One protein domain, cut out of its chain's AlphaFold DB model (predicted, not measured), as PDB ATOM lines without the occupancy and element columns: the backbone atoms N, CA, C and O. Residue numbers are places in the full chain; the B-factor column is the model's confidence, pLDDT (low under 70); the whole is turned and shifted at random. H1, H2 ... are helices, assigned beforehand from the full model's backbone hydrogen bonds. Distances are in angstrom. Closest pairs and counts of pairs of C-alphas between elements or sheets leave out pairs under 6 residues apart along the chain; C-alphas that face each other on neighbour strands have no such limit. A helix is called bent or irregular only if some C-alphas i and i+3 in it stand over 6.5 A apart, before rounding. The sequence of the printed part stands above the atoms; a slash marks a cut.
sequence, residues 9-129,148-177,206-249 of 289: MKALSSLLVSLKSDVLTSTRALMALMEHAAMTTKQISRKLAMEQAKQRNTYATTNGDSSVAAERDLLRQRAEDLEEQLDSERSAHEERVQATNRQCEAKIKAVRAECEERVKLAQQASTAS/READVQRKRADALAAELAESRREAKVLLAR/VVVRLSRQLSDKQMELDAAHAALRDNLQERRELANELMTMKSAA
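What this domain is: This is residues 9 to 129, 148 to 177 and 206 to 249 of the 289 residues of an uncharacterized protein of Pycnococcus provasolii (UniProt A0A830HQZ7). Two very long helices, H1 and H2, run side by side and opposite ways, with the chain folded back at a tight turn; two shorter helices, H3 and H4, run nearly along the same axis, set off from the pair and from each other. It is a long, open rod with few contacts: none of the four helices touches another, and most of H3 and H4 stands free. The 195 printed residues hold four named helices, in the order H1, H2, H3, H4, and no named strand; the class is all helix. The whole is extended, with a radius of gyration of the C-alphas of 28.4 A, and spans 108 by 33 by 26 A.

How they stand to each other: H1, residues 9 to 61, and H2, residues 65 to 129, are close but not clearly touching, with 1 pair of C-alphas within 8 A. Their closest C-alphas are those of Tyr 59 and Val 68, 8.0 A apart. They run opposite ways at a shallow tilt of 7 degrees, and their centres are 13.2 A apart. H3, residues 148 to 177, is apart from H1 and from H2. H4, residues 206 to 249, is apart from H1, H2 and H3. The N-to-C direction has a y part of 0.99 in H1, -0.99 in H2, 0.99 in H3 and -0.98 in H4. Residues 151 to 177 of H3 and 212 to 249 of H4 stand free. In H1, H3 and H4 every O i to N i+4 pair is within hydrogen-bond range; in H2 59 of 61 are.

Where its parts are: H1, residues 9 to 61, begins with C-alpha 9 at (-33.093, -32.204, -47.672) and is 78.5 A long from first to last C-alpha. H2, residues 65 to 129, is the longest helix, at 95.8 A, and begins with C-alpha 65 at (-31.606, 50.680, -45.460). H3, residues 148 to 177, measures 43.6 A. H4, residues 206 to 249, measures 63.4 A and ends with C-alpha 249 at (-35.782, -54.979, -65.898). No helix is bent or irregular.

The domain as a whole: The two C-alphas farthest apart are those of Gly 64 and Ala 249, 108.0 A. The link from H1 to H2 is tight, with 3 residues. Residues 130 to 147 are not printed, and C-alphas 129 and 148 are 20.1 A apart across this cut. Residues 178 to 205 are not printed either, and C-alphas 177 and 206 are 14.6 A apart. The mean pLDDT of the printed part is 73.9; 47 residues are under 70, among them residues 9 to 16, 58 to 66, 222 to 229 and 245 to 249.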
ATOM      1  N   MET A   9     -33.018 -32.893 -46.373       60.12
ATOM      2  CA  MET A   9     -33.093 -32.204 -47.672       60.12
ATOM      3  C   MET A   9     -34.323 -31.299 -47.763       60.12
ATOM      4  O   MET A   9     -34.240 -30.179 -48.271       60.12
ATOM      5  N   LYS A  10     -35.461 -31.739 -47.210       67.06
ATOM      6  CA  LYS A  10     -36.663 -30.896 -47.120       67.06
ATOM      7  C   LYS A  10     -36.416 -29.687 -46.212       67.06
ATOM      8  O   LYS A  10     -36.723 -28.564 -46.615       67.06
ATOM      9  N   ALA A  11     -35.784 -29.889 -45.055       66.62
ATOM     10  CA  ALA A  11     -35.443 -28.814 -44.120       66.62
ATOM     11  C   ALA A  11     -34.441 -27.796 -44.696       66.62
ATOM     12  O   ALA A  11     -34.552 -26.601 -44.422       66.62
ATOM     13  N   LEU A  12     -33.477 -28.237 -45.511       64.06
ATOM     14  CA  LEU A  12     -32.546 -27.348 -46.216       64.06
ATOM     15  C   LEU A  12     -33.253 -26.526 -47.299       64.06
ATOM     16  O   LEU A  12     -33.056 -25.315 -47.373       64.06
ATOM     17  N   SER A  13     -34.124 -27.157 -48.094       64.19
ATOM     18  CA  SER A  13     -34.881 -26.452 -49.136       64.19
ATOM     19  C   SER A  13     -35.813 -25.379 -48.558       64.19
ATOM     20  O   SER A  13     -35.865 -24.265 -49.074       64.19
ATOM     21  N   SER A  14     -36.485 -25.677 -47.439       69.88
ATOM     22  CA  SER A  14     -37.348 -24.719 -46.745       69.88
ATOM     23  C   SER A  14     -36.550 -23.541 -46.186       69.88
ATOM     24  O   SER A  14     -37.008 -22.404 -46.288       69.88
ATOM     25  N   LEU A  15     -35.345 -23.787 -45.663       68.06
ATOM     26  CA  LEU A  15     -34.498 -22.720 -45.139       68.06
ATOM     27  C   LEU A  15     -33.978 -21.794 -46.241       68.06
ATOM     28  O   LEU A  15     -34.008 -20.580 -46.083       68.06
ATOM     29  N   LEU A  16     -33.556 -22.357 -47.377       69.19
ATOM     30  CA  LEU A  16     -33.122 -21.583 -48.543       69.19
ATOM     31  C   LEU A  16     -34.235 -20.669 -49.065       69.19
ATOM     32  O   LEU A  16     -33.978 -19.517 -49.413       69.19
ATOM     33  N   VAL A  17     -35.478 -21.158 -49.085       73.00
ATOM     34  CA  VAL A  17     -36.644 -20.347 -49.461       73.00
ATOM     35  C   VAL A  17     -36.886 -19.223 -48.448       73.00
ATOM     36  O   VAL A  17     -37.105 -18.086 -48.863       73.00
ATOM     37  N   SER A  18     -36.791 -19.508 -47.144       71.50
ATOM     38  CA  SER A  18     -36.943 -18.490 -46.091       71.50
ATOM     39  C   SER A  18     -35.856 -17.419 -46.176       71.50
ATOM     40  O   SER A  18     -36.160 -16.230 -46.227       71.50
ATOM     41  N   LEU A  19     -34.591 -17.831 -46.298       68.12
ATOM     42  CA  LEU A  19     -33.449 -16.927 -46.425       68.12
ATOM     43  C   LEU A  19     -33.579 -16.039 -47.670       68.12
ATOM     44  O   LEU A  19     -33.316 -14.840 -47.615       68.12
ATOM     45  N   LYS A  20     -34.044 -16.606 -48.793       67.81
ATOM     46  CA  LYS A  20     -34.316 -15.853 -50.024       67.81
ATOM     47  C   LYS A  20     -35.391 -14.792 -49.807       67.81
ATOM     48  O   LYS A  20     -35.221 -13.659 -50.254       67.81
ATOM     49  N   SER A  21     -36.485 -15.150 -49.137       74.94
ATOM     50  CA  SER A  21     -37.554 -14.206 -48.806       74.94
ATOM     51  C   SER A  21     -37.028 -13.051 -47.949       74.94
ATOM     52  O   SER A  21     -37.306 -11.887 -48.245       74.94
ATOM     53  N   ASP A  22     -36.207 -13.351 -46.944       70.25
ATOM     54  CA  ASP A  22     -35.659 -12.349 -46.030       70.25
ATOM     55  C   ASP A  22     -34.654 -11.415 -46.708       70.25
ATOM     56  O   ASP A  22     -34.726 -10.199 -46.518       70.25
ATOM     57  N   VAL A  23     -33.761 -11.952 -47.547       69.00
ATOM     58  CA  VAL A  23     -32.808 -11.144 -48.324       69.00
ATOM     59  C   VAL A  23     -33.554 -10.230 -49.291       69.00
ATOM     60  O   VAL A  23     -33.301  -9.031 -49.298       69.00
ATOM     61  N   LEU A  24     -34.531 -10.747 -50.045       72.00
ATOM     62  CA  LEU A  24     -35.332  -9.925 -50.960       72.00
ATOM     63  C   LEU A  24     -36.103  -8.826 -50.223       72.00
ATOM     64  O   LEU A  24     -36.188  -7.697 -50.708       72.00
ATOM     65  N   THR A  25     -36.644  -9.137 -49.046       77.69
ATOM     66  CA  THR A  25     -37.349  -8.158 -48.210       77.69
ATOM     67  C   THR A  25     -36.389  -7.078 -47.712       77.69
ATOM     68  O   THR A  25     -36.703  -5.892 -47.800       77.69
ATOM     69  N   SER A  26     -35.189  -7.466 -47.270       69.06
ATOM     70  CA  SER A  26     -34.149  -6.531 -46.834       69.06
ATOM     71  C   SER A  26     -33.658  -5.633 -47.973       69.06
ATOM     72  O   SER A  26     -33.513  -4.429 -47.778       69.06
ATOM     73  N   THR A  27     -33.440  -6.182 -49.171       70.38
ATOM     74  CA  THR A  27     -33.001  -5.404 -50.340       70.38
ATOM     75  C   THR A  27     -34.069  -4.407 -50.778       70.38
ATOM     76  O   THR A  27     -33.753  -3.254 -51.057       70.38
ATOM     77  N   ARG A  28     -35.352  -4.802 -50.781       77.19
ATOM     78  CA  ARG A  28     -36.460  -3.873 -51.061       77.19
ATOM     79  C   ARG A  28     -36.540  -2.751 -50.029       77.19
ATOM     80  O   ARG A  28     -36.731  -1.604 -50.417       77.19
ATOM     81  N   ALA A  29     -36.358  -3.063 -48.746       72.56
ATOM     82  CA  ALA A  29     -36.329  -2.052 -47.692       72.56
ATOM     83  C   ALA A  29     -35.166  -1.060 -47.882       72.56
ATOM     84  O   ALA A  29     -35.362   0.144 -47.735       72.56
ATOM     85  N   LEU A  30     -33.981  -1.546 -48.272       71.56
ATOM     86  CA  LEU A  30     -32.825  -0.695 -48.570       71.56
ATOM     87  C   LEU A  30     -33.088   0.231 -49.770       71.56
ATOM     88  O   LEU A  30     -32.823   1.426 -49.684       71.56
ATOM     89  N   MET A  31     -33.647  -0.296 -50.867       75.94
ATOM     90  CA  MET A  31     -33.990   0.516 -52.042       75.94
ATOM     91  C   MET A  31     -35.035   1.585 -51.709       75.94
ATOM     92  O   MET A  31     -34.866   2.735 -52.103       75.94
ATOM     93  N   ALA A  32     -36.060   1.241 -50.921       75.25
ATOM     94  CA  ALA A  32     -37.066   2.201 -50.472       75.25
ATOM     95  C   ALA A  32     -36.459   3.316 -49.599       75.25
ATOM     96  O   ALA A  32     -36.824   4.483 -49.746       75.25
ATOM     97  N   LEU A  33     -35.500   2.986 -48.725       74.62
ATOM     98  CA  LEU A  33     -34.762   3.982 -47.938       74.62
ATOM     99  C   LEU A  33     -33.912   4.901 -48.825       74.62
ATOM    100  O   LEU A  33     -33.925   6.115 -48.626       74.62
ATOM    101  N   MET A  34     -33.214   4.351 -49.823       72.00
ATOM    102  CA  MET A  34     -32.430   5.148 -50.774       72.00
ATOM    103  C   MET A  34     -33.311   6.076 -51.617       72.00
ATOM    104  O   MET A  34     -32.962   7.238 -51.823       72.00
ATOM    105  N   GLU A  35     -34.467   5.595 -52.076       81.31
ATOM    106  CA  GLU A  35     -35.425   6.390 -52.848       81.31
ATOM    107  C   GLU A  35     -36.031   7.518 -52.003       81.31
ATOM    108  O   GLU A  35     -36.108   8.663 -52.455       81.31
ATOM    109  N   HIS A  36     -36.370   7.231 -50.741       82.44
ATOM    110  CA  HIS A  36     -36.801   8.251 -49.790       82.44
ATOM    111  C   HIS A  36     -35.706   9.304 -49.571       82.44
ATOM    112  O   HIS A  36     -35.983  10.495 -49.680       82.44
ATOM    113  N   ALA A  37     -34.455   8.897 -49.335       70.69
ATOM    114  CA  ALA A  37     -33.337   9.826 -49.154       70.69
ATOM    115  C   ALA A  37     -33.107  10.720 -50.390       70.69
ATOM    116  O   ALA A  37     -32.898  11.931 -50.258       70.69
ATOM    117  N   ALA A  38     -33.212  10.160 -51.599       72.50
ATOM    118  CA  ALA A  38     -33.117  10.920 -52.844       72.50
ATOM    119  C   ALA A  38     -34.268  11.933 -52.993       72.50
ATOM    120  O   ALA A  38     -34.050  13.078 -53.399       72.50
ATOM    121  N   MET A  39     -35.492  11.541 -52.627       80.25
ATOM    122  CA  MET A  39     -36.660  12.427 -52.602       80.25
ATOM    123  C   MET A  39     -36.488  13.577 -51.606       80.25
ATOM    124  O   MET A  39     -36.715  14.733 -51.975       80.25
ATOM    125  N   THR A  40     -36.043  13.295 -50.378       78.62
ATOM    126  CA  THR A  40     -35.794  14.321 -49.355       78.62
ATOM    127  C   THR A  40     -34.720  15.303 -49.821       78.62
ATOM    128  O   THR A  40     -34.928  16.511 -49.766       78.62
ATOM    129  N   THR A  41     -33.626  14.804 -50.406       75.69
ATOM    130  CA  THR A  41     -32.554  15.647 -50.963       75.69
ATOM    131  C   THR A  41     -33.086  16.582 -52.053       75.69
ATOM    132  O   THR A  41     -32.851  17.787 -52.004       75.69
ATOM    133  N   LYS A  42     -33.899  16.073 -52.993       80.12
ATOM    134  CA  LYS A  42     -34.542  16.905 -54.029       80.12
ATOM    135  C   LYS A  42     -35.463  17.976 -53.441       80.12
ATOM    136  O   LYS A  42     -35.512  19.092 -53.961       80.12
ATOM    137  N   GLN A  43     -36.213  17.652 -52.390       82.44
ATOM    138  CA  GLN A  43     -37.086  18.618 -51.719       82.44
ATOM    139  C   GLN A  43     -36.283  19.727 -51.035       82.44
ATOM    140  O   GLN A  43     -36.643  20.899 -51.168       82.44
ATOM    141  N   ILE A  44     -35.186  19.373 -50.364       80.81
ATOM    142  CA  ILE A  44     -34.274  20.329 -49.728       80.81
ATOM    143  C   ILE A  44     -33.665  21.256 -50.785       80.81
ATOM    144  O   ILE A  44     -33.775  22.474 -50.653       80.81
ATOM    145  N   SER A  45     -33.136  20.712 -51.888       79.69
ATOM    146  CA  SER A  45     -32.564  21.521 -52.975       79.69
ATOM    147  C   SER A  45     -33.583  22.488 -53.588       79.69
ATOM    148  O   SER A  45     -33.258  23.645 -53.853       79.69
ATOM    149  N   ARG A  46     -34.846  22.065 -53.767       84.69
ATOM    150  CA  ARG A  46     -35.922  22.954 -54.245       84.69
ATOM    151  C   ARG A  46     -36.246  24.068 -53.255       84.69
ATOM    152  O   ARG A  46     -36.447  25.203 -53.682       84.69
ATOM    153  N   LYS A  47     -36.315  23.762 -51.954       85.94
ATOM    154  CA  LYS A  47     -36.537  24.780 -50.914       85.94
ATOM    155  C   LYS A  47     -35.405  25.803 -50.918       85.94
ATOM    156  O   LYS A  47     -35.691  26.991 -50.999       85.94
ATOM    157  N   LEU A  48     -34.152  25.345 -50.942       83.12
ATOM    158  CA  LEU A  48     -32.976  26.213 -50.989       83.12
ATOM    159  C   LEU A  48     -32.991  27.129 -52.224       83.12
ATOM    160  O   LEU A  48     -32.781  28.333 -52.099       83.12
ATOM    161  N   ALA A  49     -33.316  26.589 -53.404       79.50
ATOM    162  CA  ALA A  49     -33.420  27.374 -54.634       79.50
ATOM    163  C   ALA A  49     -34.523  28.447 -54.561       79.50
ATOM    164  O   ALA A  49     -34.316  29.580 -54.997       79.50
ATOM    165  N   MET A  50     -35.686  28.125 -53.979       85.12
ATOM    166  CA  MET A  50     -36.754  29.108 -53.755       85.12
ATOM    167  C   MET A  50     -36.349  30.185 -52.743       85.12
ATOM    168  O   MET A  50     -36.669  31.354 -52.941       85.12
ATOM    169  N   GLU A  51     -35.648  29.809 -51.676       84.56
ATOM    170  CA  GLU A  51     -35.137  30.732 -50.658       84.56
ATOM    171  C   GLU A  51     -34.134  31.722 -51.281       84.56
ATOM    172  O   GLU A  51     -34.281  32.935 -51.133       84.56
ATOM    173  N   GLN A  52     -33.185  31.226 -52.086       79.06
ATOM    174  CA  GLN A  52     -32.227  32.057 -52.824       79.06
ATOM    175  C   GLN A  52     -32.914  32.986 -53.837       79.06
ATOM    176  O   GLN A  52     -32.524  34.145 -53.984       79.06
ATOM    177  N   ALA A  53     -33.956  32.506 -54.524       74.88
ATOM    178  CA  ALA A  53     -34.741  33.328 -55.442       74.88
ATOM    179  C   ALA A  53     -35.493  34.452 -54.708       74.88
ATOM    180  O   ALA A  53     -35.507  35.585 -55.191       74.88
ATOM    181  N   LYS A  54     -36.065  34.168 -53.528       80.12
ATOM    182  CA  LYS A  54     -36.699  35.186 -52.675       80.12
ATOM    183  C   LYS A  54     -35.696  36.249 -52.248       80.12
ATOM    184  O   LYS A  54     -35.959  37.421 -52.478       80.12
ATOM    185  N   GLN A  55     -34.527  35.843 -51.744       76.50
ATOM    186  CA  GLN A  55     -33.464  36.776 -51.356       76.50
ATOM    187  C   GLN A  55     -33.086  37.713 -52.511       76.50
ATOM    188  O   GLN A  55     -33.074  38.928 -52.336       76.50
ATOM    189  N   ARG A  56     -32.852  37.174 -53.718       74.56
ATOM    190  CA  ARG A  56     -32.540  37.986 -54.909       74.56
ATOM    191  C   ARG A  56     -33.643  38.994 -55.248       74.56
ATOM    192  O   ARG A  56     -33.330  40.108 -55.652       74.56
ATOM    193  N   ASN A  57     -34.910  38.618 -55.078       72.69
ATOM    194  CA  ASN A  57     -36.047  39.486 -55.382       72.69
ATOM    195  C   ASN A  57     -36.232  40.597 -54.326       72.69
ATOM    196  O   ASN A  57     -36.525  41.741 -54.670       72.69
ATOM    197  N   THR A  58     -35.978  40.293 -53.050       69.25
ATOM    198  CA  THR A  58     -35.952  41.290 -51.970       69.25
ATOM    199  C   THR A  58     -34.867  42.345 -52.207       69.25
ATOM    200  O   THR A  58     -35.141  43.546 -52.152       69.25
ATOM    201  N   TYR A  59     -33.641  41.916 -52.540       63.53
ATOM    202  CA  TYR A  59     -32.529  42.834 -52.826       63.53
ATOM    203  C   TYR A  59     -32.784  43.725 -54.052       63.53
ATOM    204  O   TYR A  59     -32.241  44.822 -54.129       63.53
ATOM    205  N   ALA A  60     -33.618  43.285 -54.998       63.81
ATOM    206  CA  ALA A  60     -33.978  44.073 -56.174       63.81
ATOM    207  C   ALA A  60     -35.044  45.154 -55.900       63.81
ATOM    208  O   ALA A  60     -35.209  46.055 -56.720       63.81
ATOM    209  N   THR A  61     -35.786  45.078 -54.787       61.03
ATOM    210  CA  THR A  61     -37.010  45.878 -54.575       61.03
ATOM    211  C   THR A  61     -36.927  46.920 -53.454       61.03
ATOM    212  O   THR A  61     -37.820  47.761 -53.354       61.03
ATOM    213  N   THR A  62     -35.868  46.942 -52.639       53.38
ATOM    214  CA  THR A  62     -35.810  47.775 -51.422       53.38
ATOM    215  C   THR A  62     -34.618  48.748 -51.404       53.38
ATOM    216  O   THR A  62     -33.516  48.416 -50.987       53.38
ATOM    217  N   ASN A  63     -34.863  50.008 -51.792       54.03
ATOM    218  CA  ASN A  63     -33.953  51.159 -51.613       54.03
ATOM    219  C   ASN A  63     -34.096  51.808 -50.209       54.03
ATOM    220  O   ASN A  63     -34.111  53.030 -50.083       54.03
ATOM    221  N   GLY A  64     -34.269  51.015 -49.145       57.28
ATOM    222  CA  GLY A  64     -34.535  51.528 -47.792       57.28
ATOM    223  C   GLY A  64     -33.766  50.772 -46.710       57.28
ATOM    224  O   GLY A  64     -34.203  49.712 -46.267       57.28
ATOM    225  N   ASP A  65     -32.645  51.343 -46.266       60.41
ATOM    226  CA  ASP A  65     -31.606  50.680 -45.460       60.41
ATOM    227  C   ASP A  65     -32.078  50.039 -44.137       60.41
ATOM    228  O   ASP A  65     -31.481  49.063 -43.684       60.41
ATOM    229  N   SER A  66     -33.158  50.523 -43.511       64.75
ATOM    230  CA  SER A  66     -33.633  49.987 -42.222       64.75
ATOM    231  C   SER A  66     -34.539  48.757 -42.350       64.75
ATOM    232  O   SER A  66     -34.458  47.850 -41.524       64.75
ATOM    233  N   SER A  67     -35.367  48.682 -43.397       71.12
ATOM    234  CA  SER A  67     -36.241  47.524 -43.646       71.12
ATOM    235  C   SER A  67     -35.437  46.312 -44.120       71.12
ATOM    236  O   SER A  67     -35.754  45.176 -43.775       71.12
ATOM    237  N   VAL A  68     -34.359  46.562 -44.869       72.56
ATOM    238  CA  VAL A  68     -33.462  45.522 -45.387       72.56
ATOM    239  C   VAL A  68     -32.679  44.842 -44.263       72.56
ATOM    240  O   VAL A  68     -32.428  43.642 -44.340       72.56
ATOM    241  N   ALA A  69     -32.311  45.577 -43.210       74.19
ATOM    242  CA  ALA A  69     -31.614  45.008 -42.058       74.19
ATOM    243  C   ALA A  69     -32.496  43.998 -41.302       74.19
ATOM    244  O   ALA A  69     -32.076  42.863 -41.094       74.19
ATOM    245  N   ALA A  70     -33.742  44.369 -40.992       78.56
ATOM    246  CA  ALA A  70     -34.681  43.484 -40.299       78.56
ATOM    247  C   ALA A  70     -35.027  42.230 -41.125       78.56
ATOM    248  O   ALA A  70     -35.098  41.126 -40.587       78.56
ATOM    249  N   GLU A  71     -35.208  42.375 -42.442       78.88
ATOM    250  CA  GLU A  71     -35.477  41.231 -43.318       78.88
ATOM    251  C   GLU A  71     -34.254  40.312 -43.458       78.88
ATOM    252  O   GLU A  71     -34.395  39.089 -43.479       78.88
ATOM    253  N   ARG A  72     -33.038  40.878 -43.483       77.88
ATOM    254  CA  ARG A  72     -31.791  40.102 -43.484       77.88
ATOM    255  C   ARG A  72     -31.628  39.288 -42.202       77.88
ATOM    256  O   ARG A  72     -31.244  38.125 -42.296       77.88
ATOM    257  N   ASP A  73     -31.934  39.865 -41.044       81.12
ATOM    258  CA  ASP A  73     -31.851  39.157 -39.762       81.12
ATOM    259  C   ASP A  73     -32.878  38.019 -39.685       81.12
ATOM    260  O   ASP A  73     -32.536  36.906 -39.291       81.12
ATOM    261  N   LEU A  74     -34.103  38.242 -40.172       86.44
ATOM    262  CA  LEU A  74     -35.141  37.207 -40.220       86.44
ATOM    263  C   LEU A  74     -34.778  36.064 -41.183       86.44
ATOM    264  O   LEU A  74     -35.007  34.893 -40.883       86.44
ATOM    265  N   LEU A  75     -34.172  36.383 -42.331       80.25
ATOM    266  CA  LEU A  75     -33.643  35.380 -43.261       80.25
ATOM    267  C   LEU A  75     -32.461  34.606 -42.671       80.25
ATOM    268  O   LEU A  75     -32.342  33.412 -42.938       80.25
ATOM    269  N   ARG A  76     -31.604  35.266 -41.886       81.56
ATOM    270  CA  ARG A  76     -30.485  34.623 -41.192       81.56
ATOM    271  C   ARG A  76     -30.989  33.633 -40.150       81.56
ATOM    272  O   ARG A  76     -30.595  32.476 -40.195       81.56
ATOM    273  N   GLN A  77     -31.928  34.058 -39.308       86.81
ATOM    274  CA  GLN A  77     -32.549  33.193 -38.309       86.81
ATOM    275  C   GLN A  77     -33.240  31.991 -38.963       86.81
ATOM    276  O   GLN A  77     -33.041  30.855 -38.558       86.81
ATOM    277  N   ARG A  78     -33.977  32.213 -40.058       86.56
ATOM    278  CA  ARG A  78     -34.616  31.116 -40.793       86.56
ATOM    279  C   ARG A  78     -33.610  30.163 -41.450       86.56
ATOM    280  O   ARG A  78     -33.928  28.990 -41.628       86.56
ATOM    281  N   ALA A  79     -32.435  30.650 -41.850       75.19
ATOM    282  CA  ALA A  79     -31.362  29.799 -42.354       75.19
ATOM    283  C   ALA A  79     -30.760  28.941 -41.230       75.19
ATOM    284  O   ALA A  79     -30.593  27.743 -41.435       75.19
ATOM    285  N   GLU A  80     -30.528  29.522 -40.050       82.75
ATOM    286  CA  GLU A  80     -30.060  28.810 -38.851       82.75
ATOM    287  C   GLU A  80     -31.066  27.727 -38.413       82.75
ATOM    288  O   GLU A  80     -30.682  26.571 -38.245       82.75
ATOM    289  N   ASP A  81     -32.365  28.048 -38.360       86.50
ATOM    290  CA  ASP A  81     -33.431  27.081 -38.042       86.50
ATOM    291  C   ASP A  81     -33.475  25.914 -39.051       86.50
ATOM    292  O   ASP A  81     -33.715  24.757 -38.694       86.50
ATOM    293  N   LEU A  82     -33.262  26.204 -40.343       78.44
ATOM    294  CA  LEU A  82     -33.223  25.182 -41.391       78.44
ATOM    295  C   LEU A  82     -31.965  24.310 -41.303       78.44
ATOM    296  O   LEU A  82     -32.058  23.114 -41.576       78.44
ATOM    297  N   GLU A  83     -30.812  24.876 -40.942       76.94
ATOM    298  CA  GLU A  83     -29.585  24.112 -40.695       76.94
ATOM    299  C   GLU A  83     -29.760  23.166 -39.502       76.94
ATOM    300  O   GLU A  83     -29.498  21.968 -39.639       76.94
ATOM    301  N   GLU A  84     -30.320  23.647 -38.388       84.38
ATOM    302  CA  GLU A  84     -30.625  22.810 -37.223       84.38
ATOM    303  C   GLU A  84     -31.629  21.699 -37.573       84.38
ATOM    304  O   GLU A  84     -31.439  20.532 -37.213       84.38
ATOM    305  N   GLN A  85     -32.668  22.020 -38.356       83.12
ATOM    306  CA  GLN A  85     -33.618  21.018 -38.834       83.12
ATOM    307  C   GLN A  85     -32.924  19.952 -39.695       83.12
ATOM    308  O   GLN A  85     -33.160  18.758 -39.493       83.12
ATOM    309  N   LEU A  86     -32.060  20.347 -40.633       73.00
ATOM    310  CA  LEU A  86     -31.332  19.413 -41.493       73.00
ATOM    311  C   LEU A  86     -30.392  18.508 -40.700       73.00
ATOM    312  O   LEU A  86     -30.325  17.309 -40.981       73.00
ATOM    313  N   ASP A  87     -29.695  19.045 -39.706       76.88
ATOM    314  CA  ASP A  87     -28.805  18.255 -38.860       76.88
ATOM    315  C   ASP A  87     -29.588  17.299 -37.949       76.88
ATOM    316  O   ASP A  87     -29.200  16.134 -37.806       76.88
ATOM    317  N   SER A  88     -30.755  17.713 -37.442       85.50
ATOM    318  CA  SER A  88     -31.658  16.820 -36.705       85.50
ATOM    319  C   SER A  88     -32.174  15.663 -37.578       85.50
ATOM    320  O   SER A  88     -32.160  14.503 -37.154       85.50
ATOM    321  N   GLU A  89     -32.551  15.935 -38.836       77.06
ATOM    322  CA  GLU A  89     -33.003  14.912 -39.786       77.06
ATOM    323  C   GLU A  89     -31.865  13.970 -40.196       77.06
ATOM    324  O   GLU A  89     -32.079  12.756 -40.296       77.06
ATOM    325  N   ARG A  90     -30.650  14.499 -40.396       73.31
ATOM    326  CA  ARG A  90     -29.442  13.705 -40.667       73.31
ATOM    327  C   ARG A  90     -29.124  12.772 -39.507       73.31
ATOM    328  O   ARG A  90     -28.946  11.580 -39.747       73.31
ATOM    329  N   SER A  91     -29.136  13.278 -38.273       85.81
ATOM    330  CA  SER A  91     -28.921  12.473 -37.065       85.81
ATOM    331  C   SER A  91     -29.971  11.362 -36.941       85.81
ATOM    332  O   SER A  91     -29.632  10.193 -36.762       85.81
ATOM    333  N   ALA A  92     -31.254  11.685 -37.134       79.38
ATOM    334  CA  ALA A  92     -32.337  10.700 -37.092       79.38
ATOM    335  C   ALA A  92     -32.261   9.669 -38.236       79.38
ATOM    336  O   ALA A  92     -32.679   8.515 -38.092       79.38
ATOM    337  N   HIS A  93     -31.771  10.061 -39.412       72.38
ATOM    338  CA  HIS A  93     -31.526   9.135 -40.514       72.38
ATOM    339  C   HIS A  93     -30.342   8.208 -40.212       72.38
ATOM    340  O   HIS A  93     -30.449   6.998 -40.420       72.38
ATOM    341  N   GLU A  94     -29.239   8.745 -39.690       75.62
ATOM    342  CA  GLU A  94     -28.079   7.954 -39.286       75.62
ATOM    343  C   GLU A  94     -28.456   6.915 -38.224       75.62
ATOM    344  O   GLU A  94     -28.124   5.737 -38.377       75.62
ATOM    345  N   GLU A  95     -29.227   7.304 -37.206       84.50
ATOM    346  CA  GLU A  95     -29.700   6.386 -36.169       84.50
ATOM    347  C   GLU A  95     -30.554   5.250 -36.754       84.50
ATOM    348  O   GLU A  95     -30.339   4.076 -36.433       84.50
ATOM    349  N   ARG A  96     -31.467   5.564 -37.686       76.81
ATOM    350  CA  ARG A  96     -32.271   4.552 -38.394       76.81
ATOM    351  C   ARG A  96     -31.399   3.580 -39.188       76.81
ATOM    352  O   ARG A  96     -31.591   2.369 -39.082       76.81
ATOM    353  N   VAL A  97     -30.414   4.080 -39.934       68.62
ATOM    354  CA  VAL A  97     -29.475   3.240 -40.698       68.62
ATOM    355  C   VAL A  97     -28.643   2.355 -39.765       68.62
ATOM    356  O   VAL A  97     -28.476   1.160 -40.032       68.62
ATOM    357  N   GLN A  98     -28.147   2.897 -38.650       74.19
ATOM    358  CA  GLN A  98     -27.422   2.119 -37.646       74.19
ATOM    359  C   GLN A  98     -28.309   1.024 -37.030       74.19
ATOM    360  O   GLN A  98     -27.853  -0.111 -36.880       74.19
ATOM    361  N   ALA A  99     -29.575   1.320 -36.723       75.06
ATOM    362  CA  ALA A  99     -30.526   0.344 -36.197       75.06
ATOM    363  C   ALA A  99     -30.789  -0.803 -37.190       75.06
ATOM    364  O   ALA A  99     -30.704  -1.975 -36.813       75.06
ATOM    365  N   THR A 100     -31.025  -0.493 -38.470       72.88
ATOM    366  CA  THR A 100     -31.199  -1.513 -39.516       72.88
ATOM    367  C   THR A 100     -29.935  -2.352 -39.703       72.88
ATOM    368  O   THR A 100     -30.022  -3.575 -39.801       72.88
ATOM    369  N   ASN A 101     -28.746  -1.742 -39.669       70.44
ATOM    370  CA  ASN A 101     -27.483  -2.484 -39.741       70.44
ATOM    371  C   ASN A 101     -27.320  -3.465 -38.572       70.44
ATOM    372  O   ASN A 101     -27.008  -4.633 -38.806       70.44
ATOM    373  N   ARG A 102     -27.599  -3.039 -37.330       84.38
ATOM    374  CA  ARG A 102     -27.575  -3.930 -36.154       84.38
ATOM    375  C   ARG A 102     -28.560  -5.092 -36.308       84.38
ATOM    376  O   ARG A 102     -28.227  -6.229 -35.979       84.38
ATOM    377  N   GLN A 103     -29.752  -4.827 -36.845       78.88
ATOM    378  CA  GLN A 103     -30.746  -5.865 -37.128       78.88
ATOM    379  C   GLN A 103     -30.238  -6.874 -38.171       78.88
ATOM    380  O   GLN A 103     -30.372  -8.083 -37.974       78.88
ATOM    381  N   CYS A 104     -29.635  -6.401 -39.264       70.62
ATOM    382  CA  CYS A 104     -29.049  -7.259 -40.293       70.62
ATOM    383  C   CYS A 104     -27.900  -8.111 -39.737       70.62
ATOM    384  O   CYS A 104     -27.864  -9.320 -39.969       70.62
ATOM    385  N   GLU A 105     -27.000  -7.526 -38.945       73.19
ATOM    386  CA  GLU A 105     -25.910  -8.256 -38.289       73.19
ATOM    387  C   GLU A 105     -26.426  -9.336 -37.328       73.19
ATOM    388  O   GLU A 105     -25.902 -10.452 -37.316       73.19
ATOM    389  N   ALA A 106     -27.481  -9.042 -36.560       81.88
ATOM    390  CA  ALA A 106     -28.121 -10.016 -35.679       81.88
ATOM    391  C   ALA A 106     -28.724 -11.193 -36.465       81.88
ATOM    392  O   ALA A 106     -28.503 -12.349 -36.101       81.88
ATOM    393  N   LYS A 107     -29.414 -10.921 -37.581       74.44
ATOM    394  CA  LYS A 107     -29.954 -11.967 -38.465       74.44
ATOM    395  C   LYS A 107     -28.848 -12.830 -39.076       74.44
ATOM    396  O   LYS A 107     -28.964 -14.052 -39.072       74.44
ATOM    397  N   ILE A 108     -27.751 -12.226 -39.537       71.31
ATOM    398  CA  ILE A 108     -26.597 -12.965 -40.077       71.31
ATOM    399  C   ILE A 108     -25.995 -13.889 -39.012       71.31
ATOM    400  O   ILE A 108     -25.696 -15.048 -39.301       71.31
ATOM    401  N   LYS A 109     -25.838 -13.407 -37.772       82.44
ATOM    402  CA  LYS A 109     -25.361 -14.235 -36.653       82.44
ATOM    403  C   LYS A 109     -26.308 -15.398 -36.357       82.44
ATOM    404  O   LYS A 109     -25.829 -16.515 -36.183       82.44
ATOM    405  N   ALA A 110     -27.620 -15.161 -36.355       76.88
ATOM    406  CA  ALA A 110     -28.617 -16.208 -36.134       76.88
ATOM    407  C   ALA A 110     -28.552 -17.301 -37.215       76.88
ATOM    408  O   ALA A 110     -28.489 -18.484 -36.886       76.88
ATOM    409  N   VAL A 111     -28.465 -16.914 -38.492       73.69
ATOM    410  CA  VAL A 111     -28.334 -17.863 -39.612       73.69
ATOM    411  C   VAL A 111     -27.037 -18.670 -39.511       73.69
ATOM    412  O   VAL A 111     -27.048 -19.878 -39.735       73.69
ATOM    413  N   ARG A 112     -25.913 -18.040 -39.139       75.69
ATOM    414  CA  ARG A 112     -24.642 -18.756 -38.924       75.69
ATOM    415  C   ARG A 112     -24.755 -19.795 -37.809       75.69
ATOM    416  O   ARG A 112     -24.347 -20.932 -38.023       75.69
ATOM    417  N   ALA A 113     -25.346 -19.426 -36.672       81.88
ATOM    418  CA  ALA A 113     -25.553 -20.343 -35.554       81.88
ATOM    419  C   ALA A 113     -26.444 -21.534 -35.946       81.88
ATOM    420  O   ALA A 113     -26.129 -22.678 -35.622       81.88
ATOM    421  N   GLU A 114     -27.517 -21.293 -36.705       78.25
ATOM    422  CA  GLU A 114     -28.378 -22.370 -37.197       78.25
ATOM    423  C   GLU A 114     -27.638 -23.309 -38.166       78.25
ATOM    424  O   GLU A 114     -27.763 -24.532 -38.069       78.25
ATOM    425  N   CYS A 115     -26.833 -22.763 -39.082       69.69
ATOM    426  CA  CYS A 115     -26.004 -23.564 -39.983       69.69
ATOM    427  C   CYS A 115     -24.995 -24.432 -39.216       69.69
ATOM    428  O   CYS A 115     -24.844 -25.610 -39.536       69.69
ATOM    429  N   GLU A 116     -24.333 -23.884 -38.195       82.06
ATOM    430  CA  GLU A 116     -23.395 -24.630 -37.347       82.06
ATOM    431  C   GLU A 116     -24.081 -25.779 -36.598       82.06
ATOM    432  O   GLU A 116     -23.582 -26.904 -36.622       82.06
ATOM    433  N   GLU A 117     -25.248 -25.540 -35.993       86.94
ATOM    434  CA  GLU A 117     -26.035 -26.592 -35.334       86.94
ATOM    435  C   GLU A 117     -26.445 -27.700 -36.312       86.94
ATOM    436  O   GLU A 117     -26.305 -28.889 -36.018       86.94
ATOM    437  N   ARG A 118     -26.867 -27.344 -37.529       73.62
ATOM    438  CA  ARG A 118     -27.210 -28.342 -38.555       73.62
ATOM    439  C   ARG A 118     -26.001 -29.159 -39.011       73.62
ATOM    440  O   ARG A 118     -26.149 -30.360 -39.239       73.62
ATOM    441  N   VAL A 119     -24.816 -28.552 -39.117       77.62
ATOM    442  CA  VAL A 119     -23.567 -29.277 -39.415       77.62
ATOM    443  C   VAL A 119     -23.240 -30.266 -38.295       77.62
ATOM    444  O   VAL A 119     -22.927 -31.420 -38.592       77.62
ATOM    445  N   LYS A 120     -23.380 -29.868 -37.022       86.50
ATOM    446  CA  LYS A 120     -23.185 -30.776 -35.878       86.50
ATOM    447  C   LYS A 120     -24.160 -31.954 -35.913       86.50
ATOM    448  O   LYS A 120     -23.732 -33.097 -35.771       86.50
ATOM    449  N   LEU A 121     -25.447 -31.702 -36.163       80.62
ATOM    450  CA  LEU A 121     -26.462 -32.758 -36.280       80.62
ATOM    451  C   LEU A 121     -26.155 -33.727 -37.434       80.62
ATOM    452  O   LEU A 121     -26.277 -34.942 -37.276       80.62
ATOM    453  N   ALA A 122     -25.711 -33.215 -38.586       71.00
ATOM    454  CA  ALA A 122     -25.310 -34.048 -39.719       71.00
ATOM    455  C   ALA A 122     -24.070 -34.906 -39.403       71.00
ATOM    456  O   ALA A 122     -24.026 -36.086 -39.761       71.00
ATOM    457  N   GLN A 123     -23.085 -34.344 -38.695       79.12
ATOM    458  CA  GLN A 123     -21.912 -35.084 -38.228       79.12
ATOM    459  C   GLN A 123     -22.308 -36.207 -37.259       79.12
ATOM    460  O   GLN A 123     -21.895 -37.348 -37.467       79.12
ATOM    461  N   GLN A 124     -23.173 -35.930 -36.278       82.81
ATOM    462  CA  GLN A 124     -23.680 -36.935 -35.332       82.81
ATOM    463  C   GLN A 124     -24.425 -38.080 -36.037       82.81
ATOM    464  O   GLN A 124     -24.184 -39.256 -35.748       82.81
ATOM    465  N   ALA A 125     -25.275 -37.762 -37.017       72.44
ATOM    466  CA  ALA A 125     -25.966 -38.770 -37.820       72.44
ATOM    467  C   ALA A 125     -24.984 -39.654 -38.614       72.44
ATOM    468  O   ALA A 125     -25.173 -40.867 -38.708       72.44
ATOM    469  N   SER A 126     -23.898 -39.073 -39.139       69.62
ATOM    470  CA  SER A 126     -22.872 -39.831 -39.866       69.62
ATOM    471  C   SER A 126     -22.082 -40.790 -38.966       69.62
ATOM    472  O   SER A 126     -21.766 -41.898 -39.394       69.62
ATOM    473  N   THR A 127     -21.821 -40.414 -37.707       76.69
ATOM    474  CA  THR A 127     -21.165 -41.299 -36.732       76.69
ATOM    475  C   THR A 127     -22.066 -42.458 -36.302       76.69
ATOM    476  O   THR A 127     -21.591 -43.586 -36.191       76.69
ATOM    477  N   ALA A 128     -23.374 -42.215 -36.151       69.88
ATOM    478  CA  ALA A 128     -24.351 -43.249 -35.801       69.88
ATOM    479  C   ALA A 128     -24.597 -44.256 -36.944       69.88
ATOM    480  O   ALA A 128     -24.851 -45.428 -36.688       69.88
ATOM    481  N   SER A 129     -24.470 -43.830 -38.207       56.06
ATOM    482  CA  SER A 129     -24.697 -44.678 -39.389       56.06
ATOM    483  C   SER A 129     -23.561 -45.667 -39.699       56.06
ATOM    484  O   SER A 129     -23.728 -46.501 -40.587       56.06
ATOM    485  N   ARG A 148     -18.801 -30.507 -49.980       78.06
ATOM    486  CA  ARG A 148     -18.247 -29.696 -51.079       78.06
ATOM    487  C   ARG A 148     -19.174 -28.548 -51.462       78.06
ATOM    488  O   ARG A 148     -18.702 -27.448 -51.727       78.06
ATOM    489  N   GLU A 149     -20.478 -28.790 -51.491       75.81
ATOM    490  CA  GLU A 149     -21.457 -27.750 -51.799       75.81
ATOM    491  C   GLU A 149     -21.539 -26.698 -50.683       75.81
ATOM    492  O   GLU A 149     -21.560 -25.502 -50.978       75.81
ATOM    493  N   ALA A 150     -21.468 -27.113 -49.414       65.81
ATOM    494  CA  ALA A 150     -21.352 -26.200 -48.278       65.81
ATOM    495  C   ALA A 150     -20.075 -25.343 -48.353       65.81
ATOM    496  O   ALA A 150     -20.139 -24.136 -48.123       65.81
ATOM    497  N   ASP A 151     -18.937 -25.921 -48.750       75.25
ATOM    498  CA  ASP A 151     -17.691 -25.174 -48.958       75.25
ATOM    499  C   ASP A 151     -17.794 -24.176 -50.118       75.25
ATOM    500  O   ASP A 151     -17.302 -23.050 -50.013       75.25
ATOM    501  N   VAL A 152     -18.453 -24.548 -51.220       83.00
ATOM    502  CA  VAL A 152     -18.722 -23.626 -52.335       83.00
ATOM    503  C   VAL A 152     -19.605 -22.469 -51.871       83.00
ATOM    504  O   VAL A 152     -19.306 -21.316 -52.180       83.00
ATOM    505  N   GLN A 153     -20.654 -22.741 -51.091       72.88
ATOM    506  CA  GLN A 153     -21.514 -21.689 -50.548       72.88
ATOM    507  C   GLN A 153     -20.779 -20.795 -49.548       72.88
ATOM    508  O   GLN A 153     -20.939 -19.576 -49.600       72.88
ATOM    509  N   ARG A 154     -19.920 -21.366 -48.696       75.81
ATOM    510  CA  ARG A 154     -19.072 -20.605 -47.772       75.81
ATOM    511  C   ARG A 154     -18.130 -19.669 -48.524       75.81
ATOM    512  O   ARG A 154     -18.134 -18.475 -48.254       75.81
ATOM    513  N   LYS A 155     -17.423 -20.169 -49.542       81.25
ATOM    514  CA  LYS A 155     -16.559 -19.343 -50.406       81.25
ATOM    515  C   LYS A 155     -17.335 -18.234 -51.113       81.25
ATOM    516  O   LYS A 155     -16.832 -17.125 -51.248       81.25
ATOM    517  N   ARG A 156     -18.565 -18.513 -51.552       80.06
ATOM    518  CA  ARG A 156     -19.432 -17.513 -52.188       80.06
ATOM    519  C   ARG A 156     -19.883 -16.440 -51.191       80.06
ATOM    520  O   ARG A 156     -19.909 -15.268 -51.546       80.06
ATOM    521  N   ALA A 157     -20.183 -16.821 -49.950       67.56
ATOM    522  CA  ALA A 157     -20.495 -15.881 -48.876       67.56
ATOM    523  C   ALA A 157     -19.280 -15.021 -48.488       67.56
ATOM    524  O   ALA A 157     -19.431 -13.818 -48.287       67.56
ATOM    525  N   ASP A 158     -18.082 -15.609 -48.441       72.06
ATOM    526  CA  ASP A 158     -16.837 -14.884 -48.169       72.06
ATOM    527  C   ASP A 158     -16.509 -13.887 -49.297       72.06
ATOM    528  O   ASP A 158     -16.129 -12.750 -49.018       72.06
ATOM    529  N   ALA A 159     -16.734 -14.263 -50.562       75.94
ATOM    530  CA  ALA A 159     -16.582 -13.364 -51.708       75.94
ATOM    531  C   ALA A 159     -17.560 -12.176 -51.648       75.94
ATOM    532  O   ALA A 159     -17.142 -11.029 -51.788       75.94
ATOM    533  N   LEU A 160     -18.841 -12.430 -51.349       72.06
ATOM    534  CA  LEU A 160     -19.838 -11.367 -51.176       72.06
ATOM    535  C   LEU A 160     -19.501 -10.443 -49.996       72.06
ATOM    536  O   LEU A 160     -19.718  -9.236 -50.073       72.06
ATOM    537  N   ALA A 161     -18.955 -10.986 -48.902       70.62
ATOM    538  CA  ALA A 161     -18.507 -10.185 -47.765       70.62
ATOM    539  C   ALA A 161     -17.312  -9.282 -48.123       70.62
ATOM    540  O   ALA A 161     -17.250  -8.144 -47.651       70.62
ATOM    541  N   ALA A 162     -16.389  -9.765 -48.962       76.69
ATOM    542  CA  ALA A 162     -15.264  -8.979 -49.458       76.69
ATOM    543  C   ALA A 162     -15.724  -7.830 -50.374       76.69
ATOM    544  O   ALA A 162     -15.327  -6.688 -50.142       76.69
ATOM    545  N   GLU A 163     -16.627  -8.091 -51.326       74.38
ATOM    546  CA  GLU A 163     -17.202  -7.052 -52.199       74.38
ATOM    547  C   GLU A 163     -17.966  -5.981 -51.396       74.38
ATOM    548  O   GLU A 163     -17.821  -4.785 -51.646       74.38
ATOM    549  N   LEU A 164     -18.718  -6.374 -50.359       70.62
ATOM    550  CA  LEU A 164     -19.392  -5.431 -49.453       70.62
ATOM    551  C   LEU A 164     -18.403  -4.554 -48.671       70.62
ATOM    552  O   LEU A 164     -18.674  -3.377 -48.413       70.62
ATOM    553  N   ALA A 165     -17.259  -5.114 -48.274       72.19
ATOM    554  CA  ALA A 165     -16.203  -4.364 -47.603       72.19
ATOM    555  C   ALA A 165     -15.521  -3.363 -48.550       72.19
ATOM    556  O   ALA A 165     -15.193  -2.253 -48.126       72.19
ATOM    557  N   GLU A 166     -15.337  -3.732 -49.818       77.81
ATOM    558  CA  GLU A 166     -14.795  -2.858 -50.860       77.81
ATOM    559  C   GLU A 166     -15.763  -1.719 -51.196       77.81
ATOM    560  O   GLU A 166     -15.384  -0.553 -51.095       77.81
ATOM    561  N   SER A 167     -17.048  -2.019 -51.395       70.00
ATOM    562  CA  SER A 167     -18.089  -1.002 -51.595       70.00
ATOM    563  C   SER A 167     -18.208  -0.039 -50.398       70.00
ATOM    564  O   SER A 167     -18.343   1.174 -50.568       70.00
ATOM    565  N   ARG A 168     -18.051  -0.533 -49.154       72.31
ATOM    566  CA  ARG A 168     -17.952   0.330 -47.957       72.31
ATOM    567  C   ARG A 168     -16.720   1.237 -47.976       72.31
ATOM    568  O   ARG A 168     -16.802   2.360 -47.475       72.31
ATOM    569  N   ARG A 169     -15.573   0.768 -48.480       79.94
ATOM    570  CA  ARG A 169     -14.371   1.609 -48.621       79.94
ATOM    571  C   ARG A 169     -14.585   2.689 -49.672       79.94
ATOM    572  O   ARG A 169     -14.294   3.843 -49.380       79.94
ATOM    573  N   GLU A 170     -15.140   2.349 -50.830       76.12
ATOM    574  CA  GLU A 170     -15.462   3.320 -51.882       76.12
ATOM    575  C   GLU A 170     -16.431   4.395 -51.382       76.12
ATOM    576  O   GLU A 170     -16.167   5.587 -51.541       76.12
ATOM    577  N   ALA A 171     -17.494   3.997 -50.675       66.62
ATOM    578  CA  ALA A 171     -18.431   4.935 -50.063       66.62
ATOM    579  C   ALA A 171     -17.740   5.885 -49.068       66.62
ATOM    580  O   ALA A 171     -18.020   7.083 -49.062       66.62
ATOM    581  N   LYS A 172     -16.792   5.385 -48.259       78.31
ATOM    582  CA  LYS A 172     -15.987   6.226 -47.355       78.31
ATOM    583  C   LYS A 172     -15.072   7.193 -48.105       78.31
ATOM    584  O   LYS A 172     -14.934   8.329 -47.666       78.31
ATOM    585  N   VAL A 173     -14.457   6.767 -49.209       78.94
ATOM    586  CA  VAL A 173     -13.611   7.638 -50.044       78.94
ATOM    587  C   VAL A 173     -14.445   8.753 -50.673       78.94
ATOM    588  O   VAL A 173     -14.036   9.912 -50.634       78.94
ATOM    589  N   LEU A 174     -15.631   8.434 -51.195       71.31
ATOM    590  CA  LEU A 174     -16.550   9.431 -51.751       71.31
ATOM    591  C   LEU A 174     -17.049  10.407 -50.680       71.31
ATOM    592  O   LEU A 174     -17.063  11.614 -50.918       71.31
ATOM    593  N   LEU A 175     -17.378   9.910 -49.483       72.56
ATOM    594  CA  LEU A 175     -17.751  10.754 -48.348       72.56
ATOM    595  C   LEU A 175     -16.602  11.697 -47.962       72.56
ATOM    596  O   LEU A 175     -16.815  12.903 -47.863       72.56
ATOM    597  N   ALA A 176     -15.378  11.180 -47.820       71.12
ATOM    598  CA  ALA A 176     -14.200  11.983 -47.493       71.12
ATOM    599  C   ALA A 176     -13.912  13.050 -48.560       71.12
ATOM    600  O   ALA A 176     -13.595  14.187 -48.223       71.12
ATOM    601  N   ARG A 177     -14.089  12.716 -49.845       72.19
ATOM    602  CA  ARG A 177     -13.947  13.668 -50.954       72.19
ATOM    603  C   ARG A 177     -15.019  14.762 -50.921       72.19
ATOM    604  O   ARG A 177     -14.700  15.909 -51.199       72.19
ATOM    605  N   VAL A 206     -22.750   7.870 -61.454       74.56
ATOM    606  CA  VAL A 206     -22.224   6.696 -60.740       74.56
ATOM    607  C   VAL A 206     -23.351   5.929 -60.052       74.56
ATOM    608  O   VAL A 206     -23.411   4.708 -60.195       74.56
ATOM    609  N   VAL A 207     -24.277   6.615 -59.378       73.38
ATOM    610  CA  VAL A 207     -25.439   5.979 -58.738       73.38
ATOM    611  C   VAL A 207     -26.274   5.221 -59.767       73.38
ATOM    612  O   VAL A 207     -26.538   4.036 -59.577       73.38
ATOM    613  N   VAL A 208     -26.616   5.846 -60.897       76.94
ATOM    614  CA  VAL A 208     -27.377   5.192 -61.976       76.94
ATOM    615  C   VAL A 208     -26.636   3.964 -62.518       76.94
ATOM    616  O   VAL A 208     -27.250   2.920 -62.753       76.94
ATOM    617  N   ARG A 209     -25.312   4.056 -62.690       83.88
ATOM    618  CA  ARG A 209     -24.476   2.941 -63.155       83.88
ATOM    619  C   ARG A 209     -24.486   1.775 -62.169       83.88
ATOM    620  O   ARG A 209     -24.701   0.641 -62.591       83.88
ATOM    621  N   LEU A 210     -24.304   2.054 -60.879       71.50
ATOM    622  CA  LEU A 210     -24.330   1.049 -59.819       71.50
ATOM    623  C   LEU A 210     -25.713   0.404 -59.693       71.50
ATOM    624  O   LEU A 210     -25.803  -0.816 -59.597       71.50
ATOM    625  N   SER A 211     -26.796   1.184 -59.775       73.69
ATOM    626  CA  SER A 211     -28.165   0.652 -59.778       73.69
ATOM    627  C   SER A 211     -28.410  -0.291 -60.954       73.69
ATOM    628  O   SER A 211     -29.015  -1.349 -60.782       73.69
ATOM    629  N   ARG A 212     -27.903   0.053 -62.145       79.56
ATOM    630  CA  ARG A 212     -28.005  -0.809 -63.325       79.56
ATOM    631  C   ARG A 212     -27.201  -2.098 -63.155       79.56
ATOM    632  O   ARG A 212     -27.747  -3.167 -63.388       79.56
ATOM    633  N   GLN A 213     -25.963  -2.014 -62.666       75.06
ATOM    634  CA  GLN A 213     -25.141  -3.194 -62.374       75.06
ATOM    635  C   GLN A 213     -25.795  -4.114 -61.337       75.06
ATOM    636  O   GLN A 213     -25.803  -5.328 -61.518       75.06
ATOM    637  N   LEU A 214     -26.388  -3.548 -60.281       71.25
ATOM    638  CA  LEU A 214     -27.158  -4.300 -59.287       71.25
ATOM    639  C   LEU A 214     -28.354  -5.015 -59.922       71.25
ATOM    640  O   LEU A 214     -28.575  -6.192 -59.648       71.25
ATOM    641  N   SER A 215     -29.096  -4.331 -60.796       79.06
ATOM    642  CA  SER A 215     -30.215  -4.922 -61.536       79.06
ATOM    643  C   SER A 215     -29.762  -6.044 -62.475       79.06
ATOM    644  O   SER A 215     -30.379  -7.107 -62.506       79.06
ATOM    645  N   ASP A 216     -28.674  -5.841 -63.217       76.50
ATOM    646  CA  ASP A 216     -28.127  -6.838 -64.141       76.50
ATOM    647  C   ASP A 216     -27.643  -8.080 -63.375       76.50
ATOM    648  O   ASP A 216     -27.974  -9.210 -63.732       76.50
ATOM    649  N   LYS A 217     -26.942  -7.882 -62.250       70.75
ATOM    650  CA  LYS A 217     -26.503  -8.973 -61.367       70.75
ATOM    651  C   LYS A 217     -27.674  -9.702 -60.717       70.75
ATOM    652  O   LYS A 217     -27.619 -10.921 -60.561       70.75
ATOM    653  N   GLN A 218     -28.746  -8.988 -60.382       74.00
ATOM    654  CA  GLN A 218     -29.979  -9.596 -59.892       74.00
ATOM    655  C   GLN A 218     -30.616 -10.494 -60.963       74.00
ATOM    656  O   GLN A 218     -31.004 -11.618 -60.651       74.00
ATOM    657  N   MET A 219     -30.653 -10.054 -62.225       73.56
ATOM    658  CA  MET A 219     -31.138 -10.887 -63.331       73.56
ATOM    659  C   MET A 219     -30.242 -12.101 -63.595       73.56
ATOM    660  O   MET A 219     -30.763 -13.196 -63.798       73.56
ATOM    661  N   GLU A 220     -28.914 -11.950 -63.555       77.88
ATOM    662  CA  GLU A 220     -27.979 -13.083 -63.658       77.88
ATOM    663  C   GLU A 220     -28.220 -14.110 -62.543       77.88
ATOM    664  O   GLU A 220     -28.214 -15.318 -62.784       77.88
ATOM    665  N   LEU A 221     -28.469 -13.639 -61.320       71.38
ATOM    666  CA  LEU A 221     -28.760 -14.489 -60.172       71.38
ATOM    667  C   LEU A 221     -30.119 -15.191 -60.304       71.38
ATOM    668  O   LEU A 221     -30.235 -16.373 -59.974       71.38
ATOM    669  N   ASP A 222     -31.137 -14.509 -60.830       67.38
ATOM    670  CA  ASP A 222     -32.441 -15.111 -61.119       67.38
ATOM    671  C   ASP A 222     -32.364 -16.141 -62.258       67.38
ATOM    672  O   ASP A 222     -32.954 -17.219 -62.143       67.38
ATOM    673  N   ALA A 223     -31.571 -15.877 -63.300       69.94
ATOM    674  CA  ALA A 223     -31.299 -16.825 -64.380       69.94
ATOM    675  C   ALA A 223     -30.531 -18.059 -63.877       69.94
ATOM    676  O   ALA A 223     -30.916 -19.191 -64.172       69.94
ATOM    677  N   ALA A 224     -29.498 -17.866 -63.051       65.38
ATOM    678  CA  ALA A 224     -28.762 -18.965 -62.427       65.38
ATOM    679  C   ALA A 224     -29.667 -19.815 -61.518       65.38
ATOM    680  O   ALA A 224     -29.543 -21.039 -61.478       65.38
ATOM    681  N   HIS A 225     -30.613 -19.190 -60.813       62.94
ATOM    682  CA  HIS A 225     -31.606 -19.907 -60.018       62.94
ATOM    683  C   HIS A 225     -32.623 -20.675 -60.862       62.94
ATOM    684  O   HIS A 225     -33.004 -21.780 -60.473       62.94
ATOM    685  N   ALA A 226     -33.079 -20.109 -61.980       63.25
ATOM    686  CA  ALA A 226     -33.942 -20.818 -62.919       63.25
ATOM    687  C   ALA A 226     -33.224 -22.063 -63.463       63.25
ATOM    688  O   ALA A 226     -33.741 -23.165 -63.317       63.25
ATOM    689  N   ALA A 227     -31.979 -21.907 -63.922       66.88
ATOM    690  CA  ALA A 227     -31.154 -23.017 -64.390       66.88
ATOM    691  C   ALA A 227     -30.939 -24.095 -63.310       66.88
ATOM    692  O   ALA A 227     -31.012 -25.287 -63.599       66.88
ATOM    693  N   LEU A 228     -30.725 -23.701 -62.048       65.12
ATOM    694  CA  LEU A 228     -30.603 -24.652 -60.937       65.12
ATOM    695  C   LEU A 228     -31.909 -25.427 -60.702       65.12
ATOM    696  O   LEU A 228     -31.878 -26.631 -60.447       65.12
ATOM    697  N   ARG A 229     -33.062 -24.748 -60.776       68.06
ATOM    698  CA  ARG A 229     -34.376 -25.390 -60.646       68.06
ATOM    699  C   ARG A 229     -34.595 -26.399 -61.768       68.06
ATOM    700  O   ARG A 229     -35.003 -27.520 -61.473       68.06
ATOM    701  N   ASP A 230     -34.294 -26.015 -63.001       70.81
ATOM    702  CA  ASP A 230     -34.457 -26.869 -64.174       70.81
ATOM    703  C   ASP A 230     -33.531 -28.087 -64.085       70.81
ATOM    704  O   ASP A 230     -33.978 -29.213 -64.271       70.81
ATOM    705  N   ASN A 231     -32.280 -27.908 -63.650       69.12
ATOM    706  CA  ASN A 231     -31.350 -29.022 -63.454       69.12
ATOM    707  C   ASN A 231     -31.801 -29.980 -62.331       69.12
ATOM    708  O   ASN A 231     -31.658 -31.198 -62.434       69.12
ATOM    709  N   LEU A 232     -32.386 -29.453 -61.248       64.38
ATOM    710  CA  LEU A 232     -32.982 -30.278 -60.191       64.38
ATOM    711  C   LEU A 232     -34.228 -31.030 -60.674       64.38
ATOM    712  O   LEU A 232     -34.463 -32.157 -60.233       64.38
ATOM    713  N   GLN A 233     -35.026 -30.415 -61.544       70.62
ATOM    714  CA  GLN A 233     -36.186 -31.033 -62.179       70.62
ATOM    715  C   GLN A 233     -35.741 -32.168 -63.114       70.62
ATOM    716  O   GLN A 233     -36.190 -33.298 -62.942       70.62
ATOM    717  N   GLU A 234     -34.778 -31.908 -63.999       75.88
ATOM    718  CA  GLU A 234     -34.178 -32.888 -64.909       75.88
ATOM    719  C   GLU A 234     -33.579 -34.070 -64.134       75.88
ATOM    720  O   GLU A 234     -33.822 -35.231 -64.453       75.88
ATOM    721  N   ARG A 235     -32.885 -33.810 -63.017       69.31
ATOM    722  CA  ARG A 235     -32.404 -34.875 -62.121       69.31
ATOM    723  C   ARG A 235     -33.529 -35.731 -61.541       69.31
ATOM    724  O   ARG A 235     -33.330 -36.931 -61.363       69.31
ATOM    725  N   ARG A 236     -34.688 -35.147 -61.217       71.62
ATOM    726  CA  ARG A 236     -35.860 -35.912 -60.753       71.62
ATOM    727  C   ARG A 236     -36.454 -36.748 -61.878       71.62
ATOM    728  O   ARG A 236     -36.833 -37.887 -61.630       71.62
ATOM    729  N   GLU A 237     -36.525 -36.202 -63.084       74.25
ATOM    730  CA  GLU A 237     -37.029 -36.900 -64.269       74.25
ATOM    731  C   GLU A 237     -36.124 -38.081 -64.636       74.25
ATOM    732  O   GLU A 237     -36.608 -39.209 -64.706       74.25
ATOM    733  N   LEU A 238     -34.806 -37.874 -64.696       74.56
ATOM    734  CA  LEU A 238     -33.819 -38.941 -64.891       74.56
ATOM    735  C   LEU A 238     -33.869 -39.997 -63.778       74.56
ATOM    736  O   LEU A 238     -33.749 -41.193 -64.042       74.56
ATOM    737  N   ALA A 239     -34.065 -39.582 -62.522       67.00
ATOM    738  CA  ALA A 239     -34.240 -40.520 -61.415       67.00
ATOM    739  C   ALA A 239     -35.519 -41.361 -61.573       67.00
ATOM    740  O   ALA A 239     -35.497 -42.558 -61.285       67.00
ATOM    741  N   ASN A 240     -36.610 -40.758 -62.056       70.88
ATOM    742  CA  ASN A 240     -37.856 -41.461 -62.353       70.88
ATOM    743  C   ASN A 240     -37.692 -42.430 -63.531       70.88
ATOM    744  O   ASN A 240     -38.134 -43.570 -63.422       70.88
ATOM    745  N   GLU A 241     -37.022 -42.030 -64.615       71.88
ATOM    746  CA  GLU A 241     -36.734 -42.901 -65.765       71.88
ATOM    747  C   GLU A 241     -35.839 -44.088 -65.395       71.88
ATOM    748  O   GLU A 241     -36.109 -45.229 -65.772       71.88
ATOM    749  N   LEU A 242     -34.802 -43.865 -64.586       70.12
ATOM    750  CA  LEU A 242     -33.996 -44.962 -64.047       70.12
ATOM    751  C   LEU A 242     -34.838 -45.909 -63.193       70.12
ATOM    752  O   LEU A 242     -34.635 -47.124 -63.228       70.12
ATOM    753  N   MET A 243     -35.789 -45.372 -62.427       66.69
ATOM    754  CA  MET A 243     -36.687 -46.184 -61.617       66.69
ATOM    755  C   MET A 243     -37.623 -47.028 -62.489       66.69
ATOM    756  O   MET A 243     -37.758 -48.223 -62.223       66.69
ATOM    757  N   THR A 244     -38.212 -46.444 -63.539       71.38
ATOM    758  CA  THR A 244     -39.109 -47.149 -64.466       71.38
ATOM    759  C   THR A 244     -38.365 -48.219 -65.261       71.38
ATOM    760  O   THR A 244     -38.837 -49.357 -65.332       71.38
ATOM    761  N   MET A 245     -37.160 -47.922 -65.761       67.88
ATOM    762  CA  MET A 245     -36.296 -48.912 -66.414       67.88
ATOM    763  C   MET A 245     -35.889 -50.038 -65.462       67.88
ATOM    764  O   MET A 245     -35.930 -51.208 -65.839       67.88
ATOM    765  N   LYS A 246     -35.559 -49.722 -64.203       61.47
ATOM    766  CA  LYS A 246     -35.228 -50.737 -63.193       61.47
ATOM    767  C   LYS A 246     -36.427 -51.629 -62.872       61.47
ATOM    768  O   LYS A 246     -36.253 -52.836 -62.744       61.47
ATOM    769  N   SER A 247     -37.642 -51.084 -62.779       57.91
ATOM    770  CA  SER A 247     -38.853 -51.900 -62.611       57.91
ATOM    771  C   SER A 247     -39.171 -52.758 -63.837       57.91
ATOM    772  O   SER A 247     -39.586 -53.903 -63.672       57.91
ATOM    773  N   ALA A 248     -38.921 -52.260 -65.051       58.12
ATOM    774  CA  ALA A 248     -39.089 -53.034 -66.278       58.12
ATOM    775  C   ALA A 248     -38.066 -54.182 -66.376       58.12
ATOM    776  O   ALA A 248     -38.431 -55.295 -66.737       58.12
ATOM    777  N   ALA A 249     -36.813 -53.945 -65.975       55.53
ATOM    778  CA  ALA A 249     -35.782 -54.979 -65.898       55.53
ATOM    779  C   ALA A 249     -36.084 -56.029 -64.814       55.53
ATOM    780  O   ALA A 249     -35.896 -57.219 -65.036       55.53
TER     781      ALA A 249